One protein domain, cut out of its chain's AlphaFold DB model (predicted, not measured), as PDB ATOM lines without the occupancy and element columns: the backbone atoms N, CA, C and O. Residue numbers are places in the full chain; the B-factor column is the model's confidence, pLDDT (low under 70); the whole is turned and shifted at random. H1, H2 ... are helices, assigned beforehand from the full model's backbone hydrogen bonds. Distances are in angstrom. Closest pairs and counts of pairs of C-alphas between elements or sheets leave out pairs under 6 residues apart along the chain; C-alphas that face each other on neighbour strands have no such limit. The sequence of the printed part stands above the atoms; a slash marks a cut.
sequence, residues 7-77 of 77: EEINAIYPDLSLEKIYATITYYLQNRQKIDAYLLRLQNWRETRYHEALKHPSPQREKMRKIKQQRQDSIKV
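This is residues 7 to 77 of the 77 residues of an uncharacterized protein of Microcystis aeruginosa DIANCHI905 (UniProt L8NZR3). The long helix H3 is the base of a wide, open U, with H2 as one arm and H4 as the other. Short H1 caps the far end of H2, and the space between the arms is empty. The printed part has 71 residues and four named helices, H1 to H4 in order, with no named strand: all helix. It is extended, with a radius of gyration of the C-alphas of 21.3 A and spans of 58 by 29 by 18 A.

Start at H3, residues 32 to 55, whose residues 37 to 52 stand free. H2, residues 18 to 30, is close but not clearly touching, about perpendicular at 87 degrees; the closest C-alphas, Tyr 28 and Ile 35, are 6.7 A apart. H1, residues 7 to 12, touches H2 at residues 18 to 21 alone, at a steep tilt of 65 degrees, opposite ways; the closest C-alphas, Asn 10 and Leu 18, are 6.1 A apart. H4, residues 59 to 75, is apart from H1, H2 and H3. In these four helices every O i to N i+4 pair is within hydrogen-bond range.

Find C-alpha 32 at (341.334, 218.571, 208.061); H3 runs 34.6 A to C-alpha 55. H4 runs 25.0 A to C-alpha 75 at (379.960, 185.939, 218.135), H2 18.4 A and H1 8.7 A.

The C-alphas farthest apart, Gln 30 and Val 77, are 60.9 A apart. The printed part has no cut, and its three links are tight. Residues 76 to 77 have pLDDT under 70.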
ATOM      1  N   GLU A   7     337.431 208.700 224.755       98.00
ATOM      2  CA  GLU A   7     337.523 207.993 226.037       98.00
ATOM      3  C   GLU A   7     338.639 206.945 226.039       98.00
ATOM      4  O   GLU A   7     339.378 206.844 227.016       98.00
ATOM      5  N   GLU A   8     338.807 206.199 224.944       97.88
ATOM      6  CA  GLU A   8     339.911 205.247 224.794       97.88
ATOM      7  C   GLU A   8     341.265 205.966 224.770       97.88
ATOM      8  O   GLU A   8     342.210 205.529 225.426       97.88
ATOM      9  N   ILE A   9     341.356 207.115 224.087       97.38
ATOM     10  CA  ILE A   9     342.559 207.961 224.101       97.38
ATOM     11  C   ILE A   9     342.850 208.442 225.526       97.38
ATOM     12  O   ILE A   9     343.994 208.367 225.972       97.38
ATOM     13  N   ASN A  10     341.833 208.903 226.255       98.25
ATOM     14  CA  ASN A  10     341.982 209.357 227.637       98.25
ATOM     15  C   ASN A  10     342.414 208.219 228.576       98.25
ATOM     16  O   ASN A  10     343.222 208.438 229.471       98.25
ATOM     17  N   ALA A  11     341.910 207.000 228.374       97.94
ATOM     18  CA  ALA A  11     342.310 205.836 229.162       97.94
ATOM     19  C   ALA A  11     343.795 205.478 228.963       97.94
ATOM     20  O   ALA A  11     344.457 205.057 229.911       97.94
ATOM     21  N   ILE A  12     344.329 205.673 227.752       97.69
ATOM     22  CA  ILE A  12     345.755 205.468 227.442       97.69
ATOM     23  C   ILE A  12     346.613 206.624 227.983       97.69
ATOM     24  O   ILE A  12     347.736 206.398 228.435       97.69
ATOM     25  N   TYR A  13     346.092 207.854 227.952       97.00
ATOM     26  CA  TYR A  13     346.794 209.075 228.357       97.00
ATOM     27  C   TYR A  13     346.006 209.847 229.430       97.00
ATOM     28  O   TYR A  13     345.458 210.912 229.134       97.00
ATOM     29  N   PRO A  14     345.963 209.351 230.680       96.50
ATOM     30  CA  PRO A  14     345.084 209.886 231.724       96.50
ATOM     31  C   PRO A  14     345.435 211.308 232.185       96.50
ATOM     32  O   PRO A  14     344.588 211.988 232.756       96.50
ATOM     33  N   ASP A  15     346.657 211.779 231.915       97.69
ATOM     34  CA  ASP A  15     347.077 213.159 232.201       97.69
ATOM     35  C   ASP A  15     346.503 214.179 231.197       97.69
ATOM     36  O   ASP A  15     346.576 215.395 231.410       97.69
ATOM     37  N   LEU A  16     345.945 213.714 230.074       97.19
ATOM     38  CA  LEU A  16     345.239 214.570 229.128       97.19
ATOM     39  C   LEU A  16     343.813 214.815 229.620       97.19
ATOM     40  O   LEU A  16     343.115 213.909 230.051       97.19
ATOM     41  N   SER A  17     343.349 216.058 229.507       97.94
ATOM     42  CA  SER A  17     341.942 216.369 229.764       97.94
ATOM     43  C   SER A  17     341.071 215.828 228.630       97.94
ATOM     44  O   SER A  17     341.313 216.151 227.463       97.94
ATOM     45  N   LEU A  18     340.012 215.093 228.980       98.25
ATOM     46  CA  LEU A  18     339.007 214.612 228.031       98.25
ATOM     47  C   LEU A  18     338.419 215.760 227.190       98.25
ATOM     48  O   LEU A  18     338.274 215.626 225.978       98.25
ATOM     49  N   GLU A  19     338.182 216.928 227.796       98.38
ATOM     50  CA  GLU A  19     337.742 218.141 227.091       98.38
ATOM     51  C   GLU A  19     338.740 218.552 225.999       98.38
ATOM     52  O   GLU A  19     338.356 218.832 224.862       98.38
ATOM     53  N   LYS A  20     340.041 218.545 226.315       98.38
ATOM     54  CA  LYS A  20     341.091 218.894 225.349       98.38
ATOM     55  C   LYS A  20     341.196 217.867 224.229       98.38
ATOM     56  O   LYS A  20     341.465 218.259 223.092       98.38
ATOM     57  N   ILE A  21     340.976 216.583 224.520       98.44
ATOM     58  CA  ILE A  21     340.941 215.523 223.504       98.44
ATOM     59  C   ILE A  21     339.801 215.803 222.520       98.44
ATOM     60  O   ILE A  21     340.051 215.923 221.319       98.44
ATOM     61  N   TYR A  22     338.583 216.010 223.027       98.50
ATOM     62  CA  TYR A  22     337.425 216.368 222.208       98.50
ATOM     63  C   TYR A  22     337.674 217.626 221.371       98.50
ATOM     64  O   TYR A  22     337.546 217.584 220.148       98.50
ATOM     65  N   ALA A  23     338.107 218.722 222.001       98.44
ATOM     66  CA  ALA A  23     338.364 219.986 221.315       98.44
ATOM     67  C   ALA A  23     339.403 219.839 220.192       98.44
ATOM     68  O   ALA A  23     339.233 220.392 219.103       98.44
ATOM     69  N   THR A  24     340.460 219.058 220.428       98.00
ATOM     70  CA  THR A  24     341.515 218.811 219.436       98.00
ATOM     71  C   THR A  24     340.992 218.008 218.249       98.00
ATOM     72  O   THR A  24     341.265 218.370 217.102       98.00
ATOM     73  N   ILE A  25     340.211 216.952 218.499       97.38
ATOM     74  CA  ILE A  25     339.605 216.133 217.442       97.38
ATOM     75  C   ILE A  25     338.641 216.980 216.610       97.38
ATOM     76  O   ILE A  25     338.756 217.006 215.385       97.38
ATOM     77  N   THR A  26     337.747 217.735 217.251       98.19
ATOM     78  CA  THR A  26     336.817 218.637 216.560       98.19
ATOM     79  C   THR A  26     337.562 219.668 215.717       98.19
ATOM     80  O   THR A  26     337.224 219.870 214.550       98.19
ATOM     81  N   TYR A  27     338.612 220.283 216.265       98.44
ATOM     82  CA  TYR A  27     339.426 221.241 215.524       98.44
ATOM     83  C   TYR A  27     340.088 220.598 214.301       98.44
ATOM     84  O   TYR A  27     340.062 221.188 213.219       98.44
ATOM     85  N   TYR A  28     340.647 219.391 214.437       97.88
ATOM     86  CA  TYR A  28     341.221 218.656 213.311       97.88
ATOM     87  C   TYR A  28     340.173 218.350 212.241       97.88
ATOM     88  O   TYR A  28     340.421 218.631 211.072       97.88
ATOM     89  N   LEU A  29     338.997 217.840 212.619       96.88
ATOM     90  CA  LEU A  29     337.933 217.515 211.667       96.88
ATOM     91  C   LEU A  29     337.473 218.753 210.885       96.88
ATOM     92  O   LEU A  29     337.341 218.686 209.666       96.88
ATOM     93  N   GLN A  30     337.331 219.897 211.560       98.69
ATOM     94  CA  GLN A  30     336.958 221.163 210.923       98.69
ATOM     95  C   GLN A  30     338.064 221.730 210.014       98.69
ATOM     96  O   GLN A  30     337.779 222.443 209.055       98.69
ATOM     97  N   ASN A  31     339.333 221.428 210.300       98.44
ATOM     98  CA  ASN A  31     340.497 221.982 209.602       98.44
ATOM     99  C   ASN A  31     341.294 220.916 208.839       98.44
ATOM    100  O   ASN A  31     342.488 221.101 208.581       98.44
ATOM    101  N   ARG A  32     340.652 219.801 208.477       98.00
ATOM    102  CA  ARG A  32     341.334 218.571 208.061       98.00
ATOM    103  C   ARG A  32     342.333 218.793 206.937       98.00
ATOM    104  O   ARG A  32     343.502 218.469 207.085       98.00
ATOM    105  N   GLN A  33     341.916 219.473 205.870       98.50
ATOM    106  CA  GLN A  33     342.782 219.760 204.723       98.50
ATOM    107  C   GLN A  33     344.045 220.549 205.110       98.50
ATOM    108  O   GLN A  33     345.143 220.258 204.633       98.50
ATOM    109  N   LYS A  34     343.907 221.544 205.994       98.50
ATOM    110  CA  LYS A  34     345.027 222.369 206.463       98.50
ATOM    111  C   LYS A  34     346.008 221.543 207.293       98.50
ATOM    112  O   LYS A  34     347.220 221.693 207.126       98.50
ATOM    113  N   ILE A  35     345.490 220.704 208.188       98.38
ATOM    114  CA  ILE A  35     346.314 219.875 209.069       98.38
ATOM    115  C   ILE A  35     346.977 218.740 208.287       98.38
ATOM    116  O   ILE A  35     348.184 218.562 208.423       98.38
ATOM    117  N   ASP A  36     346.262 218.065 207.392       98.31
ATOM    118  CA  ASP A  36     346.819 217.014 206.533       98.31
ATOM    119  C   ASP A  36     347.950 217.557 205.656       98.31
ATOM    120  O   ASP A  36     349.030 216.968 205.585       98.31
ATOM    121  N   ALA A  37     347.767 218.741 205.064       98.56
ATOM    122  CA  ALA A  37     348.823 219.398 204.298       98.56
ATOM    123  C   ALA A  37     350.048 219.737 205.164       98.56
ATOM    124  O   ALA A  37     351.184 219.655 204.695       98.56
ATOM    125  N   TYR A  38     349.845 220.136 206.423       98.19
ATOM    126  CA  TYR A  38     350.939 220.376 207.364       98.19
ATOM    127  C   TYR A  38     351.686 219.084 207.721       98.19
ATOM    128  O   TYR A  38     352.915 219.056 207.636       98.19
ATOM    129  N   LEU A  39     350.960 218.015 208.054       98.06
ATOM    130  CA  LEU A  39     351.538 216.716 208.395       98.06
ATOM    131  C   LEU A  39     352.313 216.115 207.218       98.06
ATOM    132  O   LEU A  39     353.431 215.637 207.412       98.06
ATOM    133  N   LEU A  40     351.792 216.229 205.993       98.38
ATOM    134  CA  LEU A  40     352.479 215.771 204.784       98.38
ATOM    135  C   LEU A  40     353.802 216.516 204.562       98.38
ATOM    136  O   LEU A  40     354.826 215.898 204.268       98.38
ATOM    137  N   ARG A  41     353.820 217.843 204.753       98.38
ATOM    138  CA  ARG A  41     355.070 218.619 204.680       98.38
ATOM    139  C   ARG A  41     356.082 218.153 205.724       98.38
ATOM    140  O   ARG A  41     357.263 218.030 205.402       98.38
ATOM    141  N   LEU A  42     355.632 217.879 206.949       98.19
ATOM    142  CA  LEU A  42     356.502 217.389 208.016       98.19
ATOM    143  C   LEU A  42     357.063 215.997 207.697       98.19
ATOM    144  O   LEU A  42     358.251 215.759 207.913       98.19
ATOM    145  N   GLN A  43     356.243 215.096 207.152       98.06
ATOM    146  CA  GLN A  43     356.679 213.771 206.712       98.06
ATOM    147  C   GLN A  43     357.749 213.873 205.621       98.06
ATOM    148  O   GLN A  43     358.818 213.286 205.769       98.06
ATOM    149  N   ASN A  44     357.507 214.672 204.579       98.00
ATOM    150  CA  ASN A  44     358.472 214.874 203.497       98.00
ATOM    151  C   ASN A  44     359.788 215.461 204.015       98.00
ATOM    152  O   ASN A  44     360.868 215.020 203.629       98.00
ATOM    153  N   TRP A  45     359.713 216.430 204.930       98.00
ATOM    154  CA  TRP A  45     360.902 216.998 205.555       98.00
ATOM    155  C   TRP A  45     361.696 215.950 206.348       98.00
ATOM    156  O   TRP A  45     362.920 215.880 206.214       98.00
ATOM    157  N   ARG A  46     361.014 215.106 207.137       97.44
ATOM    158  CA  ARG A  46     361.647 214.012 207.888       97.44
ATOM    159  C   ARG A  46     362.314 213.000 206.962       97.44
ATOM    160  O   ARG A  46     363.435 212.596 207.255       97.44
ATOM    161  N   GLU A  47     361.659 212.625 205.868       97.44
ATOM    162  CA  GLU A  47     362.189 211.655 204.904       97.44
ATOM    163  C   GLU A  47     363.450 212.184 204.212       97.44
ATOM    164  O   GLU A  47     364.491 211.528 204.201       97.44
ATOM    165  N   THR A  48     363.408 213.431 203.733       97.12
ATOM    166  CA  THR A  48     364.581 214.092 203.146       97.12
ATOM    167  C   THR A  48     365.744 214.121 204.133       97.12
ATOM    168  O   THR A  48     366.855 213.713 203.796       97.12
ATOM    169  N   ARG A  49     365.489 214.528 205.384       95.25
ATOM    170  CA  ARG A  49     366.514 214.571 206.437       95.25
ATOM    171  C   ARG A  49     367.061 213.192 206.780       95.25
ATOM    172  O   ARG A  49     368.256 213.053 207.036       95.25
ATOM    173  N   TYR A  50     366.208 212.175 206.782       94.81
ATOM    174  CA  TYR A  50     366.621 210.797 207.002       94.81
ATOM    175  C   TYR A  50     367.582 210.328 205.903       94.81
ATOM    176  O   TYR A  50     368.671 209.840 206.216       94.81
ATOM    177  N   HIS A  51     367.249 210.559 204.630       96.06
ATOM    178  CA  HIS A  51     368.126 210.237 203.505       96.06
ATOM    179  C   HIS A  51     369.439 211.029 203.514       96.06
ATOM    180  O   HIS A  51     370.498 210.451 203.263       96.06
ATOM    181  N   GLU A  52     369.401 212.323 203.834       95.06
ATOM    182  CA  GLU A  52     370.608 213.142 204.009       95.06
ATOM    183  C   GLU A  52     371.519 212.553 205.094       95.06
ATOM    184  O   GLU A  52     372.715 212.367 204.869       95.06
ATOM    185  N   ALA A  53     370.953 212.164 206.239       91.88
ATOM    186  CA  ALA A  53     371.705 211.574 207.343       91.88
ATOM    187  C   ALA A  53     372.251 210.164 207.040       91.88
ATOM    188  O   ALA A  53     373.195 209.723 207.697       91.88
ATOM    189  N   LEU A  54     371.663 209.440 206.081       91.44
ATOM    190  CA  LEU A  54     372.212 208.178 205.576       91.44
ATOM    191  C   LEU A  54     373.402 208.409 204.636       91.44
ATOM    192  O   LEU A  54     374.369 207.651 204.700       91.44
ATOM    193  N   LYS A  55     373.340 209.443 203.788       93.94
ATOM    194  CA  LYS A  55     374.440 209.834 202.888       93.94
ATOM    195  C   LYS A  55     375.621 210.436 203.652       93.94
ATOM    196  O   LYS A  55     376.768 210.201 203.285       93.94
ATOM    197  N   HIS A  56     375.333 211.175 204.721       92.94
ATOM    198  CA  HIS A  56     376.320 211.874 205.543       92.94
ATOM    199  C   HIS A  56     376.162 211.476 207.019       92.94
ATOM    200  O   HIS A  56     375.635 212.250 207.825       92.94
ATOM    201  N   PRO A  57     376.566 210.248 207.395       89.12
ATOM    202  CA  PRO A  57     376.454 209.792 208.772       89.12
ATOM    203  C   PRO A  57     377.354 210.620 209.695       89.12
ATOM    204  O   PRO A  57     378.479 210.968 209.352       89.12
ATOM    205  N   SER A  58     376.871 210.908 210.906       91.81
ATOM    206  CA  SER A  58     377.705 211.573 211.908       91.81
ATOM    207  C   SER A  58     378.857 210.662 212.360       91.81
ATOM    208  O   SER A  58     378.693 209.434 212.380       91.81
ATOM    209  N   PRO A  59     379.983 211.224 212.842       93.44
ATOM    210  CA  PRO A  59     381.104 210.428 213.351       93.44
ATOM    211  C   PRO A  59     380.691 209.433 214.447       93.44
ATOM    212  O   PRO A  59     381.204 208.317 214.535       93.44
ATOM    213  N   GLN A  60     379.705 209.807 215.269       93.69
ATOM    214  CA  GLN A  60     379.139 208.934 216.297       93.69
ATOM    215  C   GLN A  60     378.400 207.732 215.691       93.69
ATOM    216  O   GLN A  60     378.591 206.606 216.152       93.69
ATOM    217  N   ARG A  61     377.592 207.934 214.638       91.19
ATOM    218  CA  ARG A  61     376.893 206.840 213.938       91.19
ATOM    219  C   ARG A  61     377.882 205.885 213.279       91.19
ATOM    220  O   ARG A  61     377.693 204.672 213.362       91.19
ATOM    221  N   GLU A  62     378.955 206.403 212.690       93.06
ATOM    222  CA  GLU A  62     380.022 205.570 212.130       93.06
ATOM    223  C   GLU A  62     380.742 204.749 213.205       93.06
ATOM    224  O   GLU A  62     380.936 203.543 213.033       93.06
ATOM    225  N   LYS A  63     381.080 205.370 214.345       94.19
ATOM    226  CA  LYS A  63     381.677 204.681 215.500       94.19
ATOM    227  C   LYS A  63     380.778 203.548 215.993       94.19
ATOM    228  O   LYS A  63     381.247 202.425 216.164       94.19
ATOM    229  N   MET A  64     379.481 203.812 216.161       94.06
ATOM    230  CA  MET A  64     378.511 202.796 216.576       94.06
ATOM    231  C   MET A  64     378.380 201.658 215.559       94.06
ATOM    232  O   MET A  64     378.274 200.497 215.959       94.06
ATOM    233  N   ARG A  65     378.442 201.957 214.252       90.75
ATOM    234  CA  ARG A  65     378.428 200.934 213.196       90.75
ATOM    235  C   ARG A  65     379.629 199.993 213.308       90.75
ATOM    236  O   ARG A  65     379.436 198.782 213.254       90.75
ATOM    237  N   LYS A  66     380.832 200.536 213.529       93.88
ATOM    238  CA  LYS A  66     382.059 199.743 213.725       93.88
ATOM    239  C   LYS A  66     381.961 198.839 214.958       93.88
ATOM    240  O   LYS A  66     382.248 197.652 214.861       93.88
ATOM    241  N   ILE A  67     381.473 199.368 216.084       95.00
ATOM    242  CA  ILE A  67     381.270 198.584 217.318       95.00
ATOM    243  C   ILE A  67     380.280 197.432 217.081       95.00
ATOM    244  O   ILE A  67     380.505 196.315 217.544       95.00
ATOM    245  N   LYS A  68     379.182 197.683 216.355       92.00
ATOM    246  CA  LYS A  68     378.186 196.647 216.043       92.00
ATOM    247  C   LYS A  68     378.772 195.528 215.174       92.00
ATOM    248  O   LYS A  68     378.483 194.367 215.446       92.00
ATOM    249  N   GLN A  69     379.585 195.874 214.173       92.69
ATOM    250  CA  GLN A  69     380.272 194.904 213.310       92.69
ATOM    251  C   GLN A  69     381.238 194.029 214.116       92.69
ATOM    252  O   GLN A  69     381.094 192.812 214.110       92.69
ATOM    253  N   GLN A  70     382.109 194.640 214.924       91.94
ATOM    254  CA  GLN A  70     383.062 193.913 215.774       91.94
ATOM    255  C   GLN A  70     382.379 192.899 216.703       91.94
ATOM    256  O   GLN A  70     382.859 191.779 216.851       91.94
ATOM    257  N   ARG A  71     381.233 193.263 217.298       89.12
ATOM    258  CA  ARG A  71     380.451 192.350 218.148       89.12
ATOM    259  C   ARG A  71     379.867 191.171 217.370       89.12
ATOM    260  O   ARG A  71     379.831 190.065 217.896       89.12
ATOM    261  N   GLN A  72     379.388 191.396 216.148       84.69
ATOM    262  CA  GLN A  72     378.843 190.319 215.316       84.69
ATOM    263  C   GLN A  72     379.924 189.334 214.878       84.69
ATOM    264  O   GLN A  72     379.679 188.131 214.906       84.69
ATOM    265  N   ASP A  73     381.110 189.833 214.538       85.00
ATOM    266  CA  ASP A  73     382.233 188.989 214.136       85.00
ATOM    267  C   ASP A  73     382.743 188.157 215.321       85.00
ATOM    268  O   ASP A  73     382.970 186.964 215.170       85.00
ATOM    269  N   SER A  74     382.801 188.733 216.529       77.69
ATOM    270  CA  SER A  74     383.214 188.008 217.743       77.69
ATOM    271  C   SER A  74     382.244 186.920 218.220       77.69
ATOM    272  O   SER A  74     382.638 186.082 219.014       77.69
ATOM    273  N   ILE A  75     380.978 186.952 217.784       75.06
ATOM    274  CA  ILE A  75     379.960 185.939 218.135       75.06
ATOM    275  C   ILE A  75     379.916 184.810 217.089       75.06
ATOM    276  O   ILE A  75     379.382 183.738 217.354       75.06
ATOM    277  N   LYS A  76     380.439 185.054 215.881       62.00
ATOM    278  CA  LYS A  76     380.508 184.069 214.791       62.00
ATOM    279  C   LYS A  76     381.794 183.228 214.791       62.00
ATOM    280  O   LYS A  76     381.898 182.341 213.945       62.00
ATOM    281  N   VAL A  77     382.739 183.524 215.685       53.06
ATOM    282  CA  VAL A  77     383.959 182.742 215.961       53.06
ATOM    283  C   VAL A  77     383.695 181.835 217.153       53.06
ATOM    284  O   VAL A  77     384.106 180.659 217.078       53.06
TER     285      VAL A  77